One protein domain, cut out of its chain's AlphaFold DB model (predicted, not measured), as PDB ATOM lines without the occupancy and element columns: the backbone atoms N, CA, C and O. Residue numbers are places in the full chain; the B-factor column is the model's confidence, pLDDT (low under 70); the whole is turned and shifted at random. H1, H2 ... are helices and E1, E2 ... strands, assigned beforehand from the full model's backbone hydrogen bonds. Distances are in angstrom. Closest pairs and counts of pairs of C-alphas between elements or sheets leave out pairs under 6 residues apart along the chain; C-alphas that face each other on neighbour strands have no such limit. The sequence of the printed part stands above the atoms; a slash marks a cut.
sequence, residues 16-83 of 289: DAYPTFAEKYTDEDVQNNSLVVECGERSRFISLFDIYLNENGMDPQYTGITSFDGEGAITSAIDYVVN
ATOM      1  N   ASP A  16     -18.154   7.569   0.030       75.06
ATOM      2  CA  ASP A  16     -19.558   7.327  -0.354       75.06
ATOM      3  C   ASP A  16     -20.402   6.794   0.814       75.06
ATOM      4  O   ASP A  16     -21.604   7.038   0.911       75.06
ATOM      5  N   ALA A  17     -19.772   6.033   1.713       78.06
ATOM      6  CA  ALA A  17     -20.432   5.475   2.890       78.06
ATOM      7  C   ALA A  17     -20.410   6.435   4.093       78.06
ATOM      8  O   ALA A  17     -21.187   6.249   5.030       78.06
ATOM      9  N   TYR A  18     -19.518   7.431   4.085       76.19
ATOM     10  CA  TYR A  18     -19.303   8.384   5.177       76.19
ATOM     11  C   TYR A  18     -19.072   9.817   4.650       76.19
ATOM     12  O   TYR A  18     -18.029  10.401   4.947       76.19
ATOM     13  N   PRO A  19     -20.018  10.416   3.906       69.38
ATOM     14  CA  PRO A  19     -19.804  11.724   3.275       69.38
ATOM     15  C   PRO A  19     -19.522  12.830   4.305       69.38
ATOM     16  O   PRO A  19     -18.568  13.586   4.166       69.38
ATOM     17  N   THR A  20     -20.227  12.816   5.439       81.69
ATOM     18  CA  THR A  20     -20.031  13.780   6.539       81.69
ATOM     19  C   THR A  20     -18.734  13.583   7.329       81.69
ATOM     20  O   THR A  20     -18.383  14.404   8.175       81.69
ATOM     21  N   PHE A  21     -18.015  12.472   7.121       83.12
ATOM     22  CA  PHE A  21     -16.685  12.302   7.708       83.12
ATOM     23  C   PHE A  21     -15.664  13.178   6.981       83.12
ATOM     24  O   PHE A  21     -14.827  13.783   7.643       83.12
ATOM     25  N   ALA A  22     -15.754  13.250   5.651       80.81
ATOM     26  CA  ALA A  22     -14.870  14.057   4.817       80.81
ATOM     27  C   ALA A  22     -15.077  15.565   5.029       80.81
ATOM     28  O   ALA A  22     -14.092  16.290   5.124       80.81
ATOM     29  N   GLU A  23     -16.328  15.996   5.227       84.94
ATOM     30  CA  GLU A  23     -16.711  17.394   5.514       84.94
ATOM     31  C   GLU A  23     -16.015  17.988   6.755       84.94
ATOM     32  O   GLU A  23     -15.986  19.196   6.943       84.94
ATOM     33  N   LYS A  24     -15.437  17.154   7.632       86.00
ATOM     34  CA  LYS A  24     -14.635  17.636   8.771       86.00
ATOM     35  C   LYS A  24     -13.262  18.167   8.367       86.00
ATOM     36  O   LYS A  24     -12.632  18.853   9.163       86.00
ATOM     37  N   TYR A  25     -12.780  17.765   7.196       86.19
ATOM     38  CA  TYR A  25     -11.398  17.949   6.763       86.19
ATOM     39  C   TYR A  25     -11.286  18.774   5.482       86.19
ATOM     40  O   TYR A  25     -10.220  19.328   5.223       86.19
ATOM     41  N   THR A  26     -12.341  18.822   4.666       85.94
ATOM     42  CA  THR A  26     -12.354  19.567   3.408       85.94
ATOM     43  C   THR A  26     -13.776  19.883   2.950       85.94
ATOM     44  O   THR A  26     -14.695  19.099   3.192       85.94
ATOM     45  N   ASP A  27     -13.915  21.008   2.247       85.31
ATOM     46  CA  ASP A  27     -15.114  21.392   1.492       85.31
ATOM     47  C   ASP A  27     -15.011  20.990   0.002       85.31
ATOM     48  O   ASP A  27     -15.904  21.279  -0.794       85.31
ATOM     49  N   GLU A  28     -13.907  20.346  -0.397       84.25
ATOM     50  CA  GLU A  28     -13.669  19.862  -1.759       84.25
ATOM     51  C   GLU A  28     -14.342  18.508  -2.039       84.25
ATOM     52  O   GLU A  28     -14.584  17.697  -1.141       84.25
ATOM     53  N   ASP A  29     -14.565  18.214  -3.324       83.19
ATOM     54  CA  ASP A  29     -15.045  16.905  -3.769       83.19
ATOM     55  C   ASP A  29     -14.010  15.803  -3.469       83.19
ATOM     56  O   ASP A  29     -12.936  15.730  -4.075       83.19
ATOM     57  N   VAL A  30     -14.352  14.884  -2.560       85.19
ATOM     58  CA  VAL A  30     -13.437  13.814  -2.136       85.19
ATOM     59  C   VAL A  30     -13.443  12.636  -3.100       85.19
ATOM     60  O   VAL A  30     -14.401  11.868  -3.198       85.19
ATOM     61  N   GLN A  31     -12.306  12.434  -3.760       82.88
ATOM     62  CA  GLN A  31     -12.088  11.318  -4.673       82.88
ATOM     63  C   GLN A  31     -11.531  10.085  -3.958       82.88
ATOM     64  O   GLN A  31     -10.829  10.185  -2.946       82.88
ATOM     65  N   ASN A  32     -11.771   8.903  -4.531       81.19
ATOM     66  CA  ASN A  32     -11.110   7.683  -4.073       81.19
ATOM     67  C   ASN A  32      -9.583   7.825  -4.141       81.19
ATOM     68  O   ASN A  32      -9.037   8.314  -5.126       81.19
ATOM     69  N   ASN A  33      -8.910   7.324  -3.101       84.12
ATOM     70  CA  ASN A  33      -7.463   7.433  -2.874       84.12
ATOM     71  C   ASN A  33      -6.945   8.841  -2.522       84.12
ATOM     72  O   ASN A  33      -5.733   9.033  -2.497       84.12
ATOM     73  N   SER A  34      -7.827   9.785  -2.178       88.56
ATOM     74  CA  SER A  34      -7.427  10.993  -1.440       88.56
ATOM     75  C   SER A  34      -6.958  10.625  -0.025       88.56
ATOM     76  O   SER A  34      -7.350   9.586   0.522       88.56
ATOM     77  N   LEU A  35      -6.122  11.469   0.576       90.88
ATOM     78  CA  LEU A  35      -5.552  11.258   1.905       90.88
ATOM     79  C   LEU A  35      -5.940  12.399   2.847       90.88
ATOM     80  O   LEU A  35      -6.179  13.527   2.428       90.88
ATOM     81  N   VAL A  36      -5.962  12.098   4.140       91.12
ATOM     82  CA  VAL A  36      -6.004  13.099   5.207       91.12
ATOM     83  C   VAL A  36      -4.836  12.806   6.134       91.12
ATOM     84  O   VAL A  36      -4.660  11.665   6.567       91.12
ATOM     85  N   VAL A  37      -4.038  13.828   6.419       91.06
ATOM     86  CA  VAL A  37      -2.981  13.790   7.433       91.06
ATOM     87  C   VAL A  37      -3.466  14.624   8.612       91.06
ATOM     88  O   VAL A  37      -3.882  15.759   8.410       91.06
ATOM     89  N   GLU A  38      -3.452  14.076   9.827       91.25
ATOM     90  CA  GLU A  38      -3.920  14.769  11.037       91.25
ATOM     91  C   GLU A  38      -2.916  14.641  12.191       91.25
ATOM     92  O   GLU A  38      -2.281  13.599  12.371       91.25
ATOM     93  N   CYS A  39      -2.782  15.708  12.979       89.50
ATOM     94  CA  CYS A  39      -2.049  15.740  14.241       89.50
ATOM     95  C   CYS A  39      -2.777  16.687  15.209       89.50
ATOM     96  O   CYS A  39      -2.837  17.897  14.988       89.50
ATOM     97  N   GLY A  40      -3.358  16.138  16.279       86.50
ATOM     98  CA  GLY A  40      -4.163  16.927  17.218       86.50
ATOM     99  C   GLY A  40      -5.392  17.538  16.538       86.50
ATOM    100  O   GLY A  40      -6.219  16.812  15.998       86.50
ATOM    101  N   GLU A  41      -5.510  18.866  16.584       87.38
ATOM    102  CA  GLU A  41      -6.601  19.623  15.946       87.38
ATOM    103  C   GLU A  41      -6.278  20.050  14.505       87.38
ATOM    104  O   GLU A  41      -7.148  20.559  13.801       87.38
ATOM    105  N   ARG A  42      -5.032  19.850  14.051       88.44
ATOM    106  CA  ARG A  42      -4.596  20.217  12.702       88.44
ATOM    107  C   ARG A  42      -4.779  19.039  11.763       88.44
ATOM    108  O   ARG A  42      -4.395  17.909  12.067       88.44
ATOM    109  N   SER A  43      -5.296  19.325  10.579       91.62
ATOM    110  CA  SER A  43      -5.434  18.344   9.512       91.62
ATOM    111  C   SER A  43      -5.169  18.967   8.156       91.62
ATOM    112  O   SER A  43      -5.425  20.155   7.960       91.62
ATOM    113  N   ARG A  44      -4.726  18.149   7.206       90.81
ATOM    114  CA  ARG A  44      -4.606  18.527   5.804       90.81
ATOM    115  C   ARG A  44      -5.188  17.447   4.910       90.81
ATOM    116  O   ARG A  44      -4.804  16.280   5.006       90.81
ATOM    117  N   PHE A  45      -6.107  17.858   4.048       91.38
ATOM    118  CA  PHE A  45      -6.606  17.041   2.953       91.38
ATOM    119  C   PHE A  45      -5.613  17.074   1.785       91.38
ATOM    120  O   PHE A  45      -5.042  18.118   1.477       91.38
ATOM    121  N   ILE A  46      -5.389  15.918   1.169       90.25
ATOM    122  CA  ILE A  46      -4.570  15.741  -0.028       90.25
ATOM    123  C   ILE A  46      -5.462  15.055  -1.056       90.25
ATOM    124  O   ILE A  46      -5.851  13.895  -0.873       90.25
ATOM    125  N   SER A  47      -5.793  15.760  -2.131       89.25
ATOM    126  CA  SER A  47      -6.593  15.199  -3.210       89.25
ATOM    127  C   SER A  47      -5.783  14.175  -4.013       89.25
ATOM    128  O   SER A  47      -4.549  14.167  -4.013       89.25
ATOM    129  N   LEU A  48      -6.473  13.318  -4.768       86.19
ATOM    130  CA  LEU A  48      -5.809  12.444  -5.738       86.19
ATOM    131  C   LEU A  48      -4.958  13.242  -6.745       86.19
ATOM    132  O   LEU A  48      -3.910  12.760  -7.173       86.19
ATOM    133  N   PHE A  49      -5.394  14.452  -7.100       84.75
ATOM    134  CA  PHE A  49      -4.713  15.320  -8.059       84.75
ATOM    135  C   PHE A  49      -3.493  16.043  -7.486       84.75
ATOM    136  O   PHE A  49      -2.676  16.516  -8.266       84.75
ATOM    137  N   ASP A  50      -3.325  16.090  -6.162       83.94
ATOM    138  CA  ASP A  50      -2.072  16.542  -5.544       83.94
ATOM    139  C   ASP A  50      -0.972  15.474  -5.653       83.94
ATOM    140  O   ASP A  50       0.213  15.800  -5.659       83.94
ATOM    141  N   ILE A  51      -1.369  14.197  -5.743       85.62
ATOM    142  CA  ILE A  51      -0.478  13.031  -5.818       85.62
ATOM    143  C   ILE A  51      -0.178  12.665  -7.272       85.62
ATOM    144  O   ILE A  51       0.956  12.331  -7.606       85.62
ATOM    145  N   TYR A  52      -1.193  12.691  -8.134       84.38
ATOM    146  CA  TYR A  52      -1.075  12.412  -9.560       84.38
ATOM    147  C   TYR A  52      -1.304  13.703 -10.325       84.38
ATOM    148  O   TYR A  52      -2.442  14.112 -10.562       84.38
ATOM    149  N   LEU A  53      -0.200  14.343 -10.691       77.44
ATOM    150  CA  LEU A  53      -0.232  15.621 -11.371       77.44
ATOM    151  C   LEU A  53      -0.534  15.385 -12.853       77.44
ATOM    152  O   LEU A  53       0.070  14.540 -13.524       77.44
ATOM    153  N   ASN A  54      -1.480  16.165 -13.359       70.31
ATOM    154  CA  ASN A  54      -1.721  16.290 -14.785       70.31
ATOM    155  C   ASN A  54      -1.027  17.570 -15.242       70.31
ATOM    156  O   ASN A  54      -1.454  18.668 -14.879       70.31
ATOM    157  N   GLU A  55       0.031  17.455 -16.037       57.28
ATOM    158  CA  GLU A  55       0.512  18.614 -16.773       57.28
ATOM    159  C   GLU A  55      -0.466  18.891 -17.908       57.28
ATOM    160  O   GLU A  55      -0.610  18.105 -18.847       57.28
ATOM    161  N   ASN A  56      -1.148  20.030 -17.828       52.84
ATOM    162  CA  ASN A  56      -1.805  20.582 -18.997       52.84
ATOM    163  C   ASN A  56      -0.697  20.999 -19.971       52.84
ATOM    164  O   ASN A  56      -0.146  22.094 -19.866       52.84
ATOM    165  N   GLY A  57      -0.348  20.114 -20.906       49.94
ATOM    166  CA  GLY A  57       0.397  20.516 -22.093       49.94
ATOM    167  C   GLY A  57      -0.365  21.610 -22.853       49.94
ATOM    168  O   GLY A  57      -1.555  21.831 -22.631       49.94
ATOM    169  N   MET A  58       0.303  22.282 -23.795       45.16
ATOM    170  CA  MET A  58      -0.310  23.337 -24.625       45.16
ATOM    171  C   MET A  58      -1.546  22.881 -25.436       45.16
ATOM    172  O   MET A  58      -2.224  23.720 -26.026       45.16
ATOM    173  N   ASP A  59      -1.852  21.579 -25.473       48.38
ATOM    174  CA  ASP A  59      -3.031  21.002 -26.118       48.38
ATOM    175  C   ASP A  59      -4.000  20.389 -25.075       48.38
ATOM    176  O   ASP A  59      -3.691  19.347 -24.487       48.38
ATOM    177  N   PRO A  60      -5.199  20.974 -24.877       53.41
ATOM    178  CA  PRO A  60      -6.233  20.461 -23.972       53.41
ATOM    179  C   PRO A  60      -6.739  19.044 -24.293       53.41
ATOM    180  O   PRO A  60      -7.499  18.484 -23.506       53.41
ATOM    181  N   GLN A  61      -6.395  18.471 -25.455       54.94
ATOM    182  CA  GLN A  61      -6.878  17.153 -25.893       54.94
ATOM    183  C   GLN A  61      -6.028  15.974 -25.402       54.94
ATOM    184  O   GLN A  61      -6.457  14.828 -25.543       54.94
ATOM    185  N   TYR A  62      -4.880  16.228 -24.769       50.97
ATOM    186  CA  TYR A  62      -4.014  15.194 -24.198       50.97
ATOM    187  C   TYR A  62      -3.910  15.325 -22.673       50.97
ATOM    188  O   TYR A  62      -2.880  15.707 -22.130       50.97
ATOM    189  N   THR A  63      -4.981  14.969 -21.960       50.66
ATOM    190  CA  THR A  63      -4.951  14.819 -20.496       50.66
ATOM    191  C   THR A  63      -4.496  13.404 -20.135       50.66
ATOM    192  O   THR A  63      -5.295  12.463 -20.129       50.66
ATOM    193  N   GLY A  64      -3.205  13.232 -19.873       55.81
ATOM    194  CA  GLY A  64      -2.658  12.039 -19.227       55.81
ATOM    195  C   GLY A  64      -2.073  12.411 -17.868       55.81
ATOM    196  O   GLY A  64      -1.590  13.524 -17.703       55.81
ATOM    197  N   ILE A  65      -2.091  11.480 -16.912       57.88
ATOM    198  CA  ILE A  65      -1.276  11.602 -15.698       57.88
ATOM    199  C   ILE A  65       0.182  11.585 -16.156       57.88
ATOM    200  O   ILE A  65       0.637  10.574 -16.697       57.88
ATOM    201  N   THR A  66       0.889  12.700 -15.991       66.81
ATOM    202  CA  THR A  66       2.263  12.853 -16.487       66.81
ATOM    203  C   THR A  66       3.296  12.672 -15.384       66.81
ATOM    204  O   THR A  66       4.404  12.222 -15.677       66.81
ATOM    205  N   SER A  67       2.948  12.937 -14.121       74.94
ATOM    206  CA  SER A  67       3.885  12.810 -13.002       74.94
ATOM    207  C   SER A  67       3.216  12.425 -11.676       74.94
ATOM    208  O   SER A  67       1.994  12.468 -11.513       74.94
ATOM    209  N   PHE A  68       4.041  11.962 -10.734       85.38
ATOM    210  CA  PHE A  68       3.641  11.534  -9.394       85.38
ATOM    211  C   PHE A  68       4.402  12.353  -8.348       85.38
ATOM    212  O   PHE A  68       5.631  12.350  -8.359       85.38
ATOM    213  N   ASP A  69       3.675  12.996  -7.436       86.06
ATOM    214  CA  ASP A  69       4.193  13.841  -6.349       86.06
ATOM    215  C   ASP A  69       3.620  13.421  -4.978       86.06
ATOM    216  O   ASP A  69       3.304  14.226  -4.104       86.06
ATOM    217  N   GLY A  70       3.441  12.113  -4.771       86.81
ATOM    218  CA  GLY A  70       2.891  11.607  -3.512       86.81
ATOM    219  C   GLY A  70       3.780  11.887  -2.300       86.81
ATOM    220  O   GLY A  70       3.267  12.195  -1.226       86.81
ATOM    221  N   GLU A  71       5.102  11.801  -2.453       87.25
ATOM    222  CA  GLU A  71       6.039  12.080  -1.360       87.25
ATOM    223  C   GLU A  71       6.058  13.566  -0.997       87.25
ATOM    224  O   GLU A  71       5.985  13.886   0.189       87.25
ATOM    225  N   GLY A  72       6.082  14.466  -1.988       86.94
ATOM    226  CA  GLY A  72       6.033  15.908  -1.752       86.94
ATOM    227  C   GLY A  72       4.728  16.325  -1.084       86.94
ATOM    228  O   GLY A  72       4.751  17.006  -0.057       86.94
ATOM    229  N   ALA A  73       3.589  15.830  -1.578       88.56
ATOM    230  CA  ALA A  73       2.280  16.107  -0.991       88.56
ATOM    231  C   ALA A  73       2.170  15.621   0.469       88.56
ATOM    232  O   ALA A  73       1.711  16.362   1.340       88.56
ATOM    233  N   ILE A  74       2.627  14.398   0.762       90.56
ATOM    234  CA  ILE A  74       2.588  13.839   2.123       90.56
ATOM    235  C   ILE A  74       3.587  14.550   3.041       90.56
ATOM    236  O   ILE A  74       3.237  14.865   4.176       90.56
ATOM    237  N   THR A  75       4.806  14.830   2.577       89.44
ATOM    238  CA  THR A  75       5.840  15.516   3.371       89.44
ATOM    239  C   THR A  75       5.390  16.921   3.741       89.44
ATOM    240  O   THR A  75       5.430  17.285   4.913       89.44
ATOM    241  N   SER A  76       4.867  17.668   2.766       89.94
ATOM    242  CA  SER A  76       4.271  18.987   2.981       89.94
ATOM    243  C   SER A  76       3.143  18.930   4.016       89.94
ATOM    244  O   SER A  76       3.092  19.756   4.926       89.94
ATOM    245  N   ALA A  77       2.264  17.928   3.926       89.56
ATOM    246  CA  ALA A  77       1.162  17.766   4.866       89.56
ATOM    247  C   ALA A  77       1.617  17.396   6.281       89.56
ATOM    248  O   ALA A  77       1.054  17.910   7.244       89.56
ATOM    249  N   ILE A  78       2.631  16.535   6.416       90.44
ATOM    250  CA  ILE A  78       3.232  16.206   7.711       90.44
ATOM    251  C   ILE A  78       3.822  17.469   8.331       90.44
ATOM    252  O   ILE A  78       3.486  17.782   9.468       90.44
ATOM    253  N   ASP A  79       4.636  18.205   7.574       89.25
ATOM    254  CA  ASP A  79       5.250  19.454   8.021       89.25
ATOM    255  C   ASP A  79       4.190  20.471   8.485       89.25
ATOM    256  O   ASP A  79       4.285  21.023   9.581       89.25
ATOM    257  N   TYR A  80       3.089  20.601   7.742       89.56
ATOM    258  CA  TYR A  80       1.971  21.472   8.110       89.56
ATOM    259  C   TYR A  80       1.274  21.083   9.425       89.56
ATOM    260  O   TYR A  80       0.883  21.961  10.203       89.56
ATOM    261  N   VAL A  81       1.045  19.787   9.673       90.56
ATOM    262  CA  VAL A  81       0.315  19.354  10.878       90.56
ATOM    263  C   VAL A  81       1.194  19.315  12.126       90.56
ATOM    264  O   VAL A  81       0.650  19.355  13.227       90.56
ATOM    265  N   VAL A  82       2.523  19.245  11.983       89.69
ATOM    266  CA  VAL A  82       3.459  19.253  13.124       89.69
ATOM    267  C   VAL A  82       4.012  20.641  13.451       89.69
ATOM    268  O   VAL A  82       4.370  20.869  14.605       89.69
ATOM    269  N   ASN A  83       4.046  21.565  12.484       85.44
ATOM    270  CA  ASN A  83       4.480  22.946  12.696       85.44
ATOM    271  C   ASN A  83       3.275  23.871  12.901       85.44
ATOM    272  O   ASN A  83       2.458  24.088  12.001       85.44
TER     273      ASN A  83
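What this domain is: This is residues 16 to 83 of the 289 residues of the protein "ABC-type uncharacterized transport system" of gut metagenome (UniProt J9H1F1). A two-stranded hairpin, E1 and E2, is covered on one face by the one long helix, H3, which runs along it. On the other side of the hairpin the first stretch of the printed part, residues 16 to 34 with the short helix H1, makes a wide loop, while past the small helix H2 residues 52 to 69 reach away as a long loop and make one end of the longest axis. The printed part has 68 residues, with three named helices and two named strands in the order H1, E1, E2, H2, H3, and the sheet has the order E1 - E2, antiparallel. The class is mixed, helices and strands, with under half of the residues in named elements. The whole is loose, with a radius of gyration of the C-alphas of 14.0 A, and flat, spanning 43 by 29 by 15 A.

Where its parts are: Strand E1 is residues 35 to 39, 13.6 A from first to last C-alpha, with C-alpha 35 at (-5.552, 11.258, 1.905). Strand E2 is residues 42 to 46, 13.5 A long. Helix H3 is residues 70 to 82, 18.3 A long, and ends with C-alpha 82 at (3.459, 19.253, 13.124). Helix H2 is residues 48 to 51, 5.4 A long. Helix H1 is residues 19 to 22, 5.7 A long, and begins with C-alpha 19 at (-19.804, 11.724, 3.275).

How they stand to each other: E1 and E2 form an antiparallel hairpin, with 166 degrees between their directions; N 37 and O 44 are 2.9 A apart and N 44 and O 37 2.8 A, both within hydrogen-bond range. H3 has 8 pairs of C-alphas within 8 A of E2, the closest those of Arg 42 and Val 81 at 5.3 A. With E1 it has 7 such pairs, the closest those of Cys 39 and Val 81 at 5.5 A. H2 touches H3, which meets it with residues 70 to 73 alone; their closest C-alphas, of Ile 51 and Gly 70, are 4.3 A apart. Residues 52 to 53 pair with residues 67 to 68, antiparallel. H1 is apart from E2, H2 and H3. In H3 every O i to N i+4 pair is within hydrogen-bond range; H1 and H2 are too short for such a pair, and each has its 1 O i to N i+3 pair within range.

The domain as a whole: The two C-alphas farthest apart, those of Gly 40 and Asp 59, are 43.5 A apart. The printed part has no cut. The links from H1 to E1, 12 residues, and from H2 to H3, 18 residues, are long; those from E1 to E2 and from E2 to H2 are tight. The mean pLDDT of the printed part is 80.0, and residue 19 and residues 55 to 66 are under 70.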